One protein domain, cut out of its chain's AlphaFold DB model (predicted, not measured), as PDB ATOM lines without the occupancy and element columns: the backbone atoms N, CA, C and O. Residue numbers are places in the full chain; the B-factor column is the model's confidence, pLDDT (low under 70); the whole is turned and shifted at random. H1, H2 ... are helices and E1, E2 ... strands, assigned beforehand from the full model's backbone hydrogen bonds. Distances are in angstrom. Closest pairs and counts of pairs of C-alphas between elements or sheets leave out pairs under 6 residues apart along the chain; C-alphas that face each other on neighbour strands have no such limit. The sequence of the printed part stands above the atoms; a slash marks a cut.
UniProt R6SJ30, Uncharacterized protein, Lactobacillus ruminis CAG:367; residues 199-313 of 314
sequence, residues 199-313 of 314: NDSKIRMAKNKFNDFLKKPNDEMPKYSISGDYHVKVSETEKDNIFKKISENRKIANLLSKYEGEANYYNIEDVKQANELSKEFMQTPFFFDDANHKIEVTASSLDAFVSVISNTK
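AT A GLANCE: This is residues 199 to 313 of the 314 residues of an uncharacterized protein of Lactobacillus ruminis CAG:367 (UniProt R6SJ30). A rounded cluster of five short helices has H5 in its middle, between H3 and H4, which both cross it at a steep tilt; H1 packs across H3, the last residues of H2 pack on H1, and a small sheet of three very short strands, E1, E3 and E2, is at the edge of the cluster. Between H1 and the sheet a long loop, residues 215 to 230, swings out and comes back. The printed part has 115 residues, and along it come H1, E1, H2, H3, H4, E2, E3 and H5. The sheet is mixed, in the order E1, E3, E2, and the class is mostly helix. The whole is compact, with a radius of gyration of the C-alphas of 13.1 A and spans of 38 by 36 by 29 A.

IN THESE COORDINATES: Find C-alpha 199 at (140.115, 216.126, 129.196); from there H1, residues 199 to 214, runs 22.4 A to C-alpha 214 at (157.751, 225.198, 118.879). Next look for E1 at residues 231 to 233, then H2 at residues 236 to 248, 19.3 A long, and H3 at residues 250 to 257. H4, residues 268 to 281, is 20.1 A long. E2 is residues 287 to 289 and E3 residues 294 to 296. H5, residues 302 to 311, is 14.0 A long and ends at C-alpha 311 at (146.760, 236.949, 131.159).

HOW THE PARTS SIT: Start at H1, which touches H3 at a steep tilt of 56 degrees; their closest C-alphas, of Ala 206 and Ser 257, are 4.2 A apart. With its residues 203 to 207 alone H1 touches H2, opposite ways at a shallow tilt of 28 degrees, closest at the C-alphas of Ile 203 and Ser 247, 5.7 A. H3 is the hub: it touches H2 only at the corner, and only just, with 3 pairs of C-alphas within 8 A, the closest those of Ile 246 and Ala 253, 5.4 A. It also touches H5, closest at the C-alphas of Leu 255 and Ser 310, 6.7 A. H4 touches H5 at a steep tilt of 59 degrees, closest at the C-alphas of Ser 278 and Ala 304, 5.7 A. In the sheet, E1 and E3 are parallel, with N 233 and O 295 at 2.8 A. E2 and E3 form an antiparallel hairpin, with N 296 and O 287 at 2.8 A. H1 only grazes the sheet, with residues 210 to 214. Every O i to N i+4 pair is within hydrogen-bond range in H1, H3 and H5, against 7 of 9 in H2 and 7 of 10 in H4.

THE WHOLE: Look to Asn 218 and Glu 280 for the two C-alphas farthest apart, 38.7 A. The printed part has no cut, and the link from H1 to E1 is long. Mean pLDDT of the printed part is 78.1; it is under 70 at residues 199 to 202, 215 to 228, 260 to 266 and 311 to 313.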
ATOM      1  N   ASN A 199     138.745 215.778 128.833       55.97
ATOM      2  CA  ASN A 199     140.115 216.126 129.196       55.97
ATOM      3  C   ASN A 199     141.126 215.624 128.158       55.97
ATOM      4  O   ASN A 199     142.015 216.390 127.804       55.97
ATOM      5  N   ASP A 200     140.944 214.442 127.565       60.69
ATOM      6  CA  ASP A 200     141.849 213.933 126.522       60.69
ATOM      7  C   ASP A 200     141.842 214.821 125.273       60.69
ATOM      8  O   ASP A 200     142.896 215.127 124.709       60.69
ATOM      9  N   SER A 201     140.661 215.295 124.858       58.16
ATOM     10  CA  SER A 201     140.546 216.254 123.753       58.16
ATOM     11  C   SER A 201     141.245 217.575 124.086       58.16
ATOM     12  O   SER A 201     141.929 218.134 123.228       58.16
ATOM     13  N   LYS A 202     141.102 218.081 125.318       65.06
ATOM     14  CA  LYS A 202     141.759 219.321 125.765       65.06
ATOM     15  C   LYS A 202     143.272 219.158 125.876       65.06
ATOM     16  O   LYS A 202     143.991 220.034 125.414       65.06
ATOM     17  N   ILE A 203     143.756 218.042 126.416       71.94
ATOM     18  CA  ILE A 203     145.182 217.703 126.500       71.94
ATOM     19  C   ILE A 203     145.772 217.613 125.091       71.94
ATOM     20  O   ILE A 203     146.812 218.209 124.827       71.94
ATOM     21  N   ARG A 204     145.087 216.944 124.154       74.19
ATOM     22  CA  ARG A 204     145.518 216.862 122.750       74.19
ATOM     23  C   ARG A 204     145.589 218.242 122.100       74.19
ATOM     24  O   ARG A 204     146.600 218.576 121.492       74.19
ATOM     25  N   MET A 205     144.553 219.065 122.268       75.75
ATOM     26  CA  MET A 205     144.550 220.442 121.765       75.75
ATOM     27  C   MET A 205     145.651 221.293 122.403       75.75
ATOM     28  O   MET A 205     146.310 222.047 121.699       75.75
ATOM     29  N   ALA A 206     145.873 221.166 123.711       81.06
ATOM     30  CA  ALA A 206     146.918 221.882 124.433       81.06
ATOM     31  C   ALA A 206     148.316 221.490 123.943       81.06
ATOM     32  O   ALA A 206     149.126 222.369 123.669       81.06
ATOM     33  N   LYS A 207     148.581 220.190 123.758       86.38
ATOM     34  CA  LYS A 207     149.838 219.692 123.176       86.38
ATOM     35  C   LYS A 207     150.032 220.181 121.745       86.38
ATOM     36  O   LYS A 207     151.127 220.610 121.402       86.38
ATOM     37  N   ASN A 208     148.978 220.167 120.926       84.56
ATOM     38  CA  ASN A 208     149.033 220.694 119.562       84.56
ATOM     39  C   ASN A 208     149.338 222.197 119.550       84.56
ATOM     40  O   ASN A 208     150.227 222.619 118.822       84.56
ATOM     41  N   LYS A 209     148.678 222.987 120.406       85.44
ATOM     42  CA  LYS A 209     148.935 224.429 120.523       85.44
ATOM     43  C   LYS A 209     150.334 224.727 121.051       85.44
ATOM     44  O   LYS A 209     150.991 225.610 120.521       85.44
ATOM     45  N   PHE A 210     150.823 223.969 122.033       88.50
ATOM     46  CA  PHE A 210     152.207 224.103 122.485       88.50
ATOM     47  C   PHE A 210     153.199 223.745 121.372       88.50
ATOM     48  O   PHE A 210     154.151 224.477 121.146       88.50
ATOM     49  N   ASN A 211     152.943 222.681 120.605       87.69
ATOM     50  CA  ASN A 211     153.734 222.369 119.412       87.69
ATOM     51  C   ASN A 211     153.730 223.513 118.394       87.69
ATOM     52  O   ASN A 211     154.758 223.760 117.779       87.69
ATOM     53  N   ASP A 212     152.615 224.216 118.217       83.19
ATOM     54  CA  ASP A 212     152.538 225.357 117.302       83.19
ATOM     55  C   ASP A 212     153.388 226.564 117.768       83.19
ATOM     56  O   ASP A 212     153.789 227.359 116.923       83.19
ATOM     57  N   PHE A 213     153.741 226.664 119.060       83.56
ATOM     58  CA  PHE A 213     154.780 227.591 119.549       83.56
ATOM     59  C   PHE A 213     156.208 227.115 119.226       83.56
ATOM     60  O   PHE A 213     157.107 227.938 119.078       83.56
ATOM     61  N   LEU A 214     156.432 225.796 119.145       82.12
ATOM     62  CA  LEU A 214     157.751 225.198 118.879       82.12
ATOM     63  C   LEU A 214     158.068 225.066 117.388       82.12
ATOM     64  O   LEU A 214     159.236 225.005 117.002       82.12
ATOM     65  N   LYS A 215     157.038 224.930 116.547       68.38
ATOM     66  CA  LYS A 215     157.199 224.755 115.106       68.38
ATOM     67  C   LYS A 215     157.811 226.018 114.506       68.38
ATOM     68  O   LYS A 215     157.132 227.023 114.337       68.38
ATOM     69  N   LYS A 216     159.065 225.900 114.081       62.69
ATOM     70  CA  LYS A 216     159.585 226.613 112.915       62.69
ATOM     71  C   LYS A 216     159.719 225.606 111.777       62.69
ATOM     72  O   LYS A 216     160.634 224.784 111.828       62.69
ATOM     73  N   PRO A 217     158.817 225.594 110.793       46.03
ATOM     74  CA  PRO A 217     159.034 224.843 109.576       46.03
ATOM     75  C   PRO A 217     159.532 225.802 108.488       46.03
ATOM     76  O   PRO A 217     158.834 226.741 108.136       46.03
ATOM     77  N   ASN A 218     160.723 225.550 107.944       47.62
ATOM     78  CA  ASN A 218     161.119 226.023 106.610       47.62
ATOM     79  C   ASN A 218     160.914 227.531 106.340       47.62
ATOM     80  O   ASN A 218     160.153 227.890 105.449       47.62
ATOM     81  N   ASP A 219     161.579 228.401 107.103       53.84
ATOM     82  CA  ASP A 219     161.523 229.867 106.943       53.84
ATOM     83  C   ASP A 219     160.138 230.528 107.128       53.84
ATOM     84  O   ASP A 219     160.000 231.733 106.924       53.84
ATOM     85  N   GLU A 220     159.123 229.799 107.605       56.41
ATOM     86  CA  GLU A 220     157.836 230.385 107.996       56.41
ATOM     87  C   GLU A 220     157.803 230.735 109.493       56.41
ATOM     88  O   GLU A 220     158.290 229.989 110.355       56.41
ATOM     89  N   MET A 221     157.219 231.895 109.820       57.88
ATOM     90  CA  MET A 221     157.025 232.310 111.209       57.88
ATOM     91  C   MET A 221     156.155 231.288 111.957       57.88
ATOM     92  O   MET A 221     155.162 230.809 111.402       57.88
ATOM     93  N   PRO A 222     156.480 230.961 113.226       65.31
ATOM     94  CA  PRO A 222     155.609 230.137 114.049       65.31
ATOM     95  C   PRO A 222     154.195 230.701 114.050       65.31
ATOM     96  O   PRO A 222     154.001 231.913 114.150       65.31
ATOM     97  N   LYS A 223     153.204 229.809 114.012       64.38
ATOM     98  CA  LYS A 223     151.792 230.202 114.071       64.38
ATOM     99  C   LYS A 223     151.493 231.071 115.299       64.38
ATOM    100  O   LYS A 223     150.619 231.932 115.239       64.38
ATOM    101  N   TYR A 224     152.223 230.841 116.392       67.94
ATOM    102  CA  TYR A 224     152.163 231.639 117.607       67.94
ATOM    103  C   TYR A 224     153.546 232.220 117.932       67.94
ATOM    104  O   TYR A 224     154.443 231.500 118.372       67.94
ATOM    105  N   SER A 225     153.710 233.528 117.736       67.69
ATOM    106  CA  SER A 225     154.800 234.324 118.313       67.69
ATOM    107  C   SER A 225     154.282 235.055 119.553       67.69
ATOM    108  O   SER A 225     153.125 235.475 119.608       67.69
ATOM    109  N   ILE A 226     155.127 235.178 120.579       69.56
ATOM    110  CA  ILE A 226     154.750 235.888 121.808       69.56
ATOM    111  C   ILE A 226     154.960 237.384 121.612       69.56
ATOM    112  O   ILE A 226     154.056 238.152 121.898       69.56
ATOM    113  N   SER A 227     156.094 237.805 121.056       67.88
ATOM    114  CA  SER A 227     156.342 239.214 120.756       67.88
ATOM    115  C   SER A 227     157.327 239.358 119.605       67.88
ATOM    116  O   SER A 227     158.459 238.889 119.723       67.88
ATOM    117  N   GLY A 228     156.895 239.986 118.507       68.94
ATOM    118  CA  GLY A 228     157.722 240.201 117.316       68.94
ATOM    119  C   GLY A 228     158.467 238.933 116.883       68.94
ATOM    120  O   GLY A 228     157.852 237.890 116.654       68.94
ATOM    121  N   ASP A 229     159.798 239.020 116.859       73.38
ATOM    122  CA  ASP A 229     160.701 237.955 116.406       73.38
ATOM    123  C   ASP A 229     161.121 236.973 117.519       73.38
ATOM    124  O   ASP A 229     161.972 236.114 117.294       73.38
ATOM    125  N   TYR A 230     160.562 237.064 118.734       80.31
ATOM    126  CA  TYR A 230     160.893 236.117 119.802       80.31
ATOM    127  C   TYR A 230     160.202 234.768 119.606       80.31
ATOM    128  O   TYR A 230     158.974 234.672 119.498       80.31
ATOM    129  N   HIS A 231     160.996 233.699 119.654       81.69
ATOM    130  CA  HIS A 231     160.519 232.340 119.421       81.69
ATOM    131  C   HIS A 231     160.715 231.431 120.624       81.69
ATOM    132  O   HIS A 231     161.760 231.438 121.273       81.69
ATOM    133  N   VAL A 232     159.719 230.587 120.883       87.25
ATOM    134  CA  VAL A 232     159.786 229.610 121.968       87.25
ATOM    135  C   VAL A 232     160.720 228.477 121.572       87.25
ATOM    136  O   VAL A 232     160.569 227.862 120.515       87.25
ATOM    137  N   LYS A 233     161.682 228.181 122.442       86.94
ATOM    138  CA  LYS A 233     162.618 227.075 122.284       86.94
ATOM    139  C   LYS A 233     162.599 226.197 123.527       86.94
ATOM    140  O   LYS A 233     162.520 226.674 124.655       86.94
ATOM    141  N   VAL A 234     162.673 224.895 123.292       86.81
ATOM    142  CA  VAL A 234     162.694 223.861 124.326       86.81
ATOM    143  C   VAL A 234     163.767 222.855 123.926       86.81
ATOM    144  O   VAL A 234     163.895 222.537 122.740       86.81
ATOM    145  N   SER A 235     164.563 222.378 124.883       82.69
ATOM    146  CA  SER A 235     165.503 221.285 124.623       82.69
ATOM    147  C   SER A 235     164.751 219.978 124.362       82.69
ATOM    148  O   SER A 235     163.620 219.785 124.803       82.69
ATOM    149  N   GLU A 236     165.385 219.041 123.666       78.31
ATOM    150  CA  GLU A 236     164.764 217.746 123.372       78.31
ATOM    151  C   GLU A 236     164.391 216.983 124.658       78.31
ATOM    152  O   GLU A 236     163.310 216.412 124.750       78.31
ATOM    153  N   THR A 237     165.221 217.105 125.698       82.44
ATOM    154  CA  THR A 237     164.982 216.541 127.035       82.44
ATOM    155  C   THR A 237     163.804 217.182 127.775       82.44
ATOM    156  O   THR A 237     163.067 216.494 128.476       82.44
ATOM    157  N   GLU A 238     163.595 218.491 127.626       89.44
ATOM    158  CA  GLU A 238     162.515 219.208 128.315       89.44
ATOM    159  C   GLU A 238     161.166 219.053 127.616       89.44
ATOM    160  O   GLU A 238     160.119 219.159 128.259       89.44
ATOM    161  N   LYS A 239     161.163 218.758 126.314       87.81
ATOM    162  CA  LYS A 239     159.934 218.610 125.526       87.81
ATOM    163  C   LYS A 239     159.017 217.524 126.088       87.81
ATOM    164  O   LYS A 239     157.819 217.764 126.265       87.81
ATOM    165  N   ASP A 240     159.576 216.365 126.420       89.56
ATOM    166  CA  ASP A 240     158.811 215.252 126.984       89.56
ATOM    167  C   ASP A 240     158.299 215.575 128.391       89.56
ATOM    168  O   ASP A 240     157.129 215.325 128.701       89.56
ATOM    169  N   ASN A 241     159.125 216.225 129.217       92.44
ATOM    170  CA  ASN A 241     158.736 216.674 130.555       92.44
ATOM    171  C   ASN A 241     157.586 217.691 130.499       92.44
ATOM    172  O   ASN A 241     156.635 217.608 131.279       92.44
ATOM    173  N   ILE A 242     157.619 218.617 129.538       91.94
ATOM    174  CA  ILE A 242     156.542 219.580 129.300       91.94
ATOM    175  C   ILE A 242     155.263 218.865 128.861       91.94
ATOM    176  O   ILE A 242     154.194 219.128 129.410       91.94
ATOM    177  N   PHE A 243     155.334 217.934 127.911       90.25
ATOM    178  CA  PHE A 243     154.154 217.197 127.453       90.25
ATOM    179  C   PHE A 243     153.542 216.304 128.520       90.25
ATOM    180  O   PHE A 243     152.311 216.182 128.568       90.25
ATOM    181  N   LYS A 244     154.370 215.725 129.386       90.00
ATOM    182  CA  LYS A 244     153.915 215.029 130.583       90.00
ATOM    183  C   LYS A 244     153.185 215.992 131.521       90.00
ATOM    184  O   LYS A 244     152.030 215.747 131.864       90.00
ATOM    185  N   LYS A 245     153.779 217.151 131.818       89.88
ATOM    186  CA  LYS A 245     153.158 218.179 132.667       89.88
ATOM    187  C   LYS A 245     151.838 218.713 132.096       89.88
ATOM    188  O   LYS A 245     150.896 218.919 132.855       89.88
ATOM    189  N   ILE A 246     151.715 218.885 130.775       87.50
ATOM    190  CA  ILE A 246     150.446 219.262 130.117       87.50
ATOM    191  C   ILE A 246     149.375 218.178 130.314       87.50
ATOM    192  O   ILE A 246     148.213 218.514 130.527       87.50
ATOM    193  N   SER A 247     149.741 216.895 130.238       80.44
ATOM    194  CA  SER A 247     148.808 215.788 130.495       80.44
ATOM    195  C   SER A 247     148.329 215.747 131.948       80.44
ATOM    196  O   SER A 247     147.161 215.458 132.192       80.44
ATOM    197  N   GLU A 248     149.218 216.022 132.901       78.75
ATOM    198  CA  GLU A 248     148.955 215.857 134.337       78.75
ATOM    199  C   GLU A 248     148.316 217.102 134.977       78.75
ATOM    200  O   GLU A 248     147.604 216.999 135.974       78.75
ATOM    201  N   ASN A 249     148.518 218.291 134.399       77.00
ATOM    202  CA  ASN A 249     148.023 219.548 134.954       77.00
ATOM    203  C   ASN A 249     146.810 220.086 134.176       77.00
ATOM    204  O   ASN A 249     146.921 220.746 133.136       77.00
ATOM    205  N   ARG A 250     145.620 219.881 134.754       72.44
ATOM    206  CA  ARG A 250     144.332 220.323 134.191       72.44
ATOM    207  C   ARG A 250     144.265 221.833 133.942       72.44
ATOM    208  O   ARG A 250     143.646 222.259 132.965       72.44
ATOM    209  N   LYS A 251     144.872 222.660 134.802       77.75
ATOM    210  CA  LYS A 251     144.880 224.125 134.643       77.75
ATOM    211  C   LYS A 251     145.675 224.516 133.397       77.75
ATOM    212  O   LYS A 251     145.155 225.264 132.569       77.75
ATOM    213  N   ILE A 252     146.870 223.951 133.228       82.75
ATOM    214  CA  ILE A 252     147.724 224.165 132.050       82.75
ATOM    215  C   ILE A 252     147.008 223.721 130.771       82.75
ATOM    216  O   ILE A 252     146.883 224.512 129.837       82.75
ATOM    217  N   ALA A 253     146.473 222.495 130.740       77.75
ATOM    218  CA  ALA A 253     145.758 221.976 129.573       77.75
ATOM    219  C   ALA A 253     144.550 222.850 129.191       77.75
ATOM    220  O   ALA A 253     144.315 223.139 128.016       77.75
ATOM    221  N   ASN A 254     143.785 223.320 130.179       73.94
ATOM    222  CA  ASN A 254     142.640 224.198 129.946       73.94
ATOM    223  C   ASN A 254     143.042 225.566 129.378       73.94
ATOM    224  O   ASN A 254     142.358 226.061 128.484       73.94
ATOM    225  N   LEU A 255     144.101 226.187 129.903       78.75
ATOM    226  CA  LEU A 255     144.561 227.499 129.443       78.75
ATOM    227  C   LEU A 255     145.148 227.408 128.031       78.75
ATOM    228  O   LEU A 255     144.686 228.104 127.130       78.75
ATOM    229  N   LEU A 256     146.062 226.459 127.803       82.31
ATOM    230  CA  LEU A 256     146.664 226.235 126.489       82.31
ATOM    231  C   LEU A 256     145.626 225.855 125.434       82.31
ATOM    232  O   LEU A 256     145.627 226.425 124.349       82.31
ATOM    233  N   SER A 257     144.692 224.942 125.731       76.19
ATOM    234  CA  SER A 257     143.666 224.527 124.756       76.19
ATOM    235  C   SER A 257     142.747 225.668 124.306       76.19
ATOM    236  O   SER A 257     142.178 225.584 123.218       76.19
ATOM    237  N   LYS A 258     142.638 226.754 125.082       73.94
ATOM    238  CA  LYS A 258     141.856 227.961 124.763       73.94
ATOM    239  C   LYS A 258     142.685 229.099 124.160       73.94
ATOM    240  O   LYS A 258     142.121 230.139 123.847       73.94
ATOM    241  N   TYR A 259     143.994 228.923 123.991       73.75
ATOM    242  CA  TYR A 259     144.853 229.965 123.435       73.75
ATOM    243  C   TYR A 259     144.526 230.216 121.956       73.75
ATOM    244  O   TYR A 259     144.639 229.307 121.140       73.75
ATOM    245  N   GLU A 260     144.083 231.418 121.613       68.69
ATOM    246  CA  GLU A 260     143.641 231.803 120.260       68.69
ATOM    247  C   GLU A 260     144.407 233.031 119.748       68.69
ATOM    248  O   GLU A 260     143.906 233.746 118.892       68.69
ATOM    249  N   GLY A 261     145.586 233.328 120.308       62.47
ATOM    250  CA  GLY A 261     146.376 234.470 119.847       62.47
ATOM    251  C   GLY A 261     146.808 234.264 118.399       62.47
ATOM    252  O   GLY A 261     147.430 233.252 118.097       62.47
ATOM    253  N   GLU A 262     146.468 235.190 117.506       52.59
ATOM    254  CA  GLU A 262     147.157 235.318 116.221       52.59
ATOM    255  C   GLU A 262     148.552 235.911 116.485       52.59
ATOM    256  O   GLU A 262     148.739 236.647 117.459       52.59
ATOM    257  N   ALA A 263     149.548 235.524 115.685       50.00
ATOM    258  CA  ALA A 263     150.937 235.949 115.858       50.00
ATOM    259  C   ALA A 263     151.058 237.481 116.040       50.00
ATOM    260  O   ALA A 263     150.396 238.241 115.337       50.00
ATOM    261  N   ASN A 264     151.950 237.913 116.942       51.34
ATOM    262  CA  ASN A 264     152.370 239.308 117.186       51.34
ATOM    263  C   ASN A 264     151.494 240.200 118.091       51.34
ATOM    264  O   ASN A 264     151.488 241.416 117.908       51.34
ATOM    265  N   TYR A 265     150.800 239.660 119.099       58.31
ATOM    266  CA  TYR A 265     149.954 240.500 119.966       58.31
ATOM    267  C   TYR A 265     150.660 241.136 121.179       58.31
ATOM    268  O   TYR A 265     150.184 242.157 121.672       58.31
ATOM    269  N   TYR A 266     151.760 240.571 121.695       66.19
ATOM    270  CA  TYR A 266     152.325 241.040 122.968       66.19
ATOM    271  C   TYR A 266     153.573 241.902 122.784       66.19
ATOM    272  O   TYR A 266     154.434 241.615 121.954       66.19
ATOM    273  N   ASN A 267     153.685 242.959 123.584       76.94
ATOM    274  CA  ASN A 267     154.903 243.749 123.740       76.94
ATOM    275  C   ASN A 267     155.910 242.966 124.598       76.94
ATOM    276  O   ASN A 267     155.555 242.454 125.660       76.94
ATOM    277  N   ILE A 268     157.159 242.858 124.142       81.69
ATOM    278  CA  ILE A 268     158.189 242.053 124.808       81.69
ATOM    279  C   ILE A 268     158.491 242.563 126.217       81.69
ATOM    280  O   ILE A 268     158.718 241.750 127.109       81.69
ATOM    281  N   GLU A 269     158.430 243.877 126.436       83.31
ATOM    282  CA  GLU A 269     158.670 244.473 127.753       83.31
ATOM    283  C   GLU A 269     157.577 244.067 128.747       83.31
ATOM    284  O   GLU A 269     157.878 243.660 129.868       83.31
ATOM    285  N   ASP A 270     156.317 244.031 128.303       82.81
ATOM    286  CA  ASP A 270     155.193 243.590 129.136       82.81
ATOM    287  C   ASP A 270     155.293 242.085 129.454       82.81
ATOM    288  O   ASP A 270     155.004 241.643 130.568       82.81
ATOM    289  N   VAL A 271     155.760 241.279 128.494       84.06
ATOM    290  CA  VAL A 271     156.002 239.837 128.684       84.06
ATOM    291  C   VAL A 271     157.154 239.602 129.667       84.06
ATOM    292  O   VAL A 271     157.041 238.732 130.535       84.06
ATOM    293  N   LYS A 272     158.246 240.373 129.568       86.50
ATOM    294  CA  LYS A 272     159.382 240.320 130.502       86.50
ATOM    295  C   LYS A 272     158.944 240.705 131.912       86.50
ATOM    296  O   LYS A 272     159.181 239.933 132.840       86.50
ATOM    297  N   GLN A 273     158.217 241.812 132.058       84.25
ATOM    298  CA  GLN A 273     157.698 242.264 133.348       84.25
ATOM    299  C   GLN A 273     156.759 241.221 133.977       84.25
ATOM    300  O   GLN A 273     156.897 240.876 135.151       84.25
ATOM    301  N   ALA A 274     155.838 240.646 133.199       83.62
ATOM    302  CA  ALA A 274     154.945 239.596 133.689       83.62
ATOM    303  C   ALA A 274     155.701 238.314 134.097       83.62
ATOM    304  O   ALA A 274     155.334 237.643 135.068       83.62
ATOM    305  N   ASN A 275     156.779 237.970 133.388       87.38
ATOM    306  CA  ASN A 275     157.637 236.842 133.742       87.38
ATOM    307  C   ASN A 275     158.428 237.093 135.039       87.38
ATOM    308  O   ASN A 275     158.555 236.188 135.860       87.38
ATOM    309  N   GLU A 276     158.908 238.315 135.284       84.00
ATOM    310  CA  GLU A 276     159.566 238.670 136.551       84.00
ATOM    311  C   GLU A 276     158.618 238.525 137.748       84.00
ATOM    312  O   GLU A 276     158.977 237.900 138.753       84.00
ATOM    313  N   LEU A 277     157.373 238.993 137.593       84.31
ATOM    314  CA  LEU A 277     156.317 238.868 138.603       84.31
ATOM    315  C   LEU A 277     155.921 237.411 138.885       84.31
ATOM    316  O   LEU A 277     155.334 237.119 139.924       84.31
ATOM    317  N   SER A 278     156.269 236.460 138.013       80.19
ATOM    318  CA  SER A 278     155.926 235.044 138.204       80.19
ATOM    319  C   SER A 278     156.507 234.467 139.506       80.19
ATOM    320  O   SER A 278     155.875 233.612 140.133       80.19
ATOM    321  N   LYS A 279     157.649 234.993 139.984       74.62
ATOM    322  CA  LYS A 279     158.236 234.602 141.282       74.62
ATOM    323  C   LYS A 279     157.312 234.919 142.459       74.62
ATOM    324  O   LYS A 279     157.244 234.134 143.403       74.62
ATOM    325  N   GLU A 280     156.577 236.027 142.392       73.75
ATOM    326  CA  GLU A 280     155.631 236.450 143.435       73.75
ATOM    327  C   GLU A 280     154.437 235.492 143.545       73.75
ATOM    328  O   GLU A 280     153.847 235.336 144.613       73.75
ATOM    329  N   PHE A 281     154.133 234.773 142.462       75.25
ATOM    330  CA  PHE A 281     153.092 233.747 142.404       75.25
ATOM    331  C   PHE A 281     153.629 232.324 142.618       75.25
ATOM    332  O   PHE A 281     152.942 231.358 142.279       75.25
ATOM    333  N   MET A 282     154.839 232.179 143.176       83.12
ATOM    334  CA  MET A 282     155.518 230.890 143.394       83.12
ATOM    335  C   MET A 282     155.709 230.075 142.103       83.12
ATOM    336  O   MET A 282     155.742 228.845 142.131       83.12
ATOM    337  N   GLN A 283     155.821 230.750 140.958       81.69
ATOM    338  CA  GLN A 283     156.105 230.125 139.671       81.69
ATOM    339  C   GLN A 283     157.568 230.353 139.297       81.69
ATOM    340  O   GLN A 283     158.135 231.416 139.548       81.69
ATOM    341  N   THR A 284     158.181 229.355 138.663       88.38
ATOM    342  CA  THR A 284     159.532 229.488 138.113       88.38
ATOM    343  C   THR A 284     159.469 230.314 136.825       88.38
ATOM    344  O   THR A 284     158.784 229.893 135.893       88.38
ATOM    345  N   PRO A 285     160.170 231.456 136.728       90.00
ATOM    346  CA  PRO A 285     160.224 232.232 135.491       90.00
ATOM    347  C   PRO A 285     160.890 231.453 134.356       90.00
ATOM    348  O   PRO A 285     161.744 230.596 134.591       90.00
ATOM    349  N   PHE A 286     160.519 231.764 133.118       92.06
ATOM    350  CA  PHE A 286     161.224 231.282 131.926       92.06
ATOM    351  C   PHE A 286     162.357 232.241 131.533       92.06
ATOM    352  O   PHE A 286     162.446 233.350 132.064       92.06
ATOM    353  N   PHE A 287     163.262 231.810 130.655       91.88
ATOM    354  CA  PHE A 287     164.471 232.572 130.328       91.88
ATOM    355  C   PHE A 287     164.365 233.250 128.957       91.88
ATOM    356  O   PHE A 287     163.732 232.719 128.044       91.88
ATOM    357  N   PHE A 288     164.994 234.419 128.821       89.75
ATOM    358  CA  PHE A 288     165.105 235.150 127.560       89.75
ATOM    359  C   PHE A 288     166.559 235.162 127.098       89.75
ATOM    360  O   PHE A 288     167.441 235.637 127.809       89.75
ATOM    361  N   ASP A 289     166.789 234.688 125.881       88.06
ATOM    362  CA  ASP A 289     168.041 234.870 125.154       88.06
ATOM    363  C   ASP A 289     167.812 235.987 124.131       88.06
ATOM    364  O   ASP A 289     167.402 235.751 122.991       88.06
ATOM    365  N   ASP A 290     168.013 237.224 124.596       86.19
ATOM    366  CA  ASP A 290     167.806 238.446 123.814       86.19
ATOM    367  C   ASP A 290     168.713 238.503 122.580       86.19
ATOM    368  O   ASP A 290     168.296 238.996 121.537       86.19
ATOM    369  N   ALA A 291     169.924 237.943 122.666       85.69
ATOM    370  CA  ALA A 291     170.882 237.941 121.564       85.69
ATOM    371  C   ALA A 291     170.405 237.102 120.370       85.69
ATOM    372  O   ALA A 291     170.747 237.400 119.228       85.69
ATOM    373  N   ASN A 292     169.621 236.052 120.625       84.25
ATOM    374  CA  ASN A 292     169.090 235.184 119.577       84.25
ATOM    375  C   ASN A 292     167.565 235.257 119.428       84.25
ATOM    376  O   ASN A 292     166.998 234.407 118.735       84.25
ATOM    377  N   HIS A 293     166.907 236.212 120.092       85.31
ATOM    378  CA  HIS A 293     165.450 236.348 120.137       85.31
ATOM    379  C   HIS A 293     164.736 235.030 120.502       85.31
ATOM    380  O   HIS A 293     163.835 234.557 119.802       85.31
ATOM    381  N   LYS A 294     165.155 234.383 121.599       87.56
ATOM    382  CA  LYS A 294     164.551 233.121 122.071       87.56
ATOM    383  C   LYS A 294     163.940 233.254 123.458       87.56
ATOM    384  O   LYS A 294     164.467 233.935 124.331       87.56
ATOM    385  N   ILE A 295     162.849 232.522 123.649       89.19
ATOM    386  CA  ILE A 295     162.187 232.298 124.931       89.19
ATOM    387  C   ILE A 295     162.393 230.830 125.288       89.19
ATOM    388  O   ILE A 295     161.847 229.946 124.628       89.19
ATOM    389  N   GLU A 296     163.185 230.560 126.316       90.75
ATOM    390  CA  GLU A 296     163.511 229.202 126.738       90.75
ATOM    391  C   GLU A 296     162.554 228.733 127.833       90.75
ATOM    392  O   GLU A 296     162.509 229.278 128.942       90.75
ATOM    393  N   VAL A 297     161.773 227.702 127.508       92.50
ATOM    394  CA  VAL A 297     160.755 227.138 128.401       92.50
ATOM    395  C   VAL A 297     161.175 225.742 128.842       92.50
ATOM    396  O   VAL A 297     161.577 224.907 128.036       92.50
ATOM    397  N   THR A 298     161.037 225.484 130.138       94.12
ATOM    398  CA  THR A 298     161.244 224.177 130.771       94.12
ATOM    399  C   THR A 298     159.926 223.696 131.366       94.12
ATOM    400  O   THR A 298     158.983 224.475 131.537       94.12
ATOM    401  N   ALA A 299     159.843 222.427 131.755       92.44
ATOM    402  CA  ALA A 299     158.704 221.916 132.505       92.44
ATOM    403  C   ALA A 299     158.476 222.726 133.790       92.44
ATOM    404  O   ALA A 299     157.333 223.029 134.135       92.44
ATOM    405  N   SER A 300     159.547 223.148 134.461       90.88
ATOM    406  CA  SER A 300     159.504 223.990 135.659       90.88
ATOM    407  C   SER A 300     158.863 225.351 135.384       90.88
ATOM    408  O   SER A 300     158.010 225.784 136.156       90.88
ATOM    409  N   SER A 301     159.225 225.994 134.271       92.75
ATOM    410  CA  SER A 301     158.763 227.344 133.926       92.75
ATOM    411  C   SER A 301     157.478 227.401 133.093       92.75
ATOM    412  O   SER A 301     156.950 228.481 132.830       92.75
ATOM    413  N   LEU A 302     156.918 226.243 132.727       92.94
ATOM    414  CA  LEU A 302     155.692 226.146 131.934       92.94
ATOM    415  C   LEU A 302     154.489 226.859 132.578       92.94
ATOM    416  O   LEU A 302     153.672 227.433 131.863       92.94
ATOM    417  N   ASP A 303     154.367 226.847 133.909       88.31
ATOM    418  CA  ASP A 303     153.265 227.529 134.606       88.31
ATOM    419  C   ASP A 303     153.317 229.048 134.415       88.31
ATOM    420  O   ASP A 303     152.287 229.661 134.115       88.31
ATOM    421  N   ALA A 304     154.512 229.635 134.550       86.62
ATOM    422  CA  ALA A 304     154.754 231.054 134.309       86.62
ATOM    423  C   ALA A 304     154.468 231.394 132.846       86.62
ATOM    424  O   ALA A 304     153.656 232.268 132.559       86.62
ATOM    425  N   PHE A 305     155.035 230.617 131.921       89.69
ATOM    426  CA  PHE A 305     154.830 230.788 130.486       89.69
ATOM    427  C   PHE A 305     153.347 230.813 130.100       89.69
ATOM    428  O   PHE A 305     152.873 231.772 129.491       89.69
ATOM    429  N   VAL A 306     152.588 229.790 130.508       87.62
ATOM    430  CA  VAL A 306     151.154 229.680 130.201       87.62
ATOM    431  C   VAL A 306     150.357 230.808 130.848       87.62
ATOM    432  O   VAL A 306     149.416 231.315 130.236       87.62
ATOM    433  N   SER A 307     150.721 231.218 132.065       83.31
ATOM    434  CA  SER A 307     150.069 232.332 132.759       83.31
ATOM    435  C   SER A 307     150.298 233.650 132.019       83.31
ATOM    436  O   SER A 307     149.332 234.367 131.762       83.31
ATOM    437  N   VAL A 308     151.536 233.928 131.600       82.50
ATOM    438  CA  VAL A 308     151.908 235.141 130.860       82.50
ATOM    439  C   VAL A 308     151.140 235.237 129.543       82.50
ATOM    440  O   VAL A 308     150.462 236.237 129.322       82.50
ATOM    441  N   ILE A 309     151.130 234.188 128.714       78.62
ATOM    442  CA  ILE A 309     150.429 234.220 127.413       78.62
ATOM    443  C   ILE A 309     148.896 234.206 127.530       78.62
ATOM    444  O   ILE A 309     148.208 234.480 126.546       78.62
ATOM    445  N   SER A 310     148.351 233.843 128.699       75.81
ATOM    446  CA  SER A 310     146.902 233.788 128.945       75.81
ATOM    447  C   SER A 310     146.354 235.057 129.604       75.81
ATOM    448  O   SER A 310     145.183 235.375 129.401       75.81
ATOM    449  N   ASN A 311     147.168 235.760 130.399       65.06
ATOM    450  CA  ASN A 311     146.760 236.949 131.159       65.06
ATOM    451  C   ASN A 311     146.997 238.270 130.420       65.06
ATOM    452  O   ASN A 311     146.376 239.267 130.765       65.06
ATOM    453  N   THR A 312     147.851 238.284 129.400       55.41
ATOM    454  CA  THR A 312     148.183 239.482 128.607       55.41
ATOM    455  C   THR A 312     147.101 239.876 127.594       55.41
ATOM    456  O   THR A 312     147.289 240.798 126.808       55.41
ATOM    457  N   LYS A 313     145.919 239.238 127.629       48.00
ATOM    458  CA  LYS A 313     144.700 239.812 127.038       48.00
ATOM    459  C   LYS A 313     144.198 240.943 127.941       48.00
ATOM    460  O   LYS A 313     143.281 240.694 128.719       48.00
TER     461      LYS A 313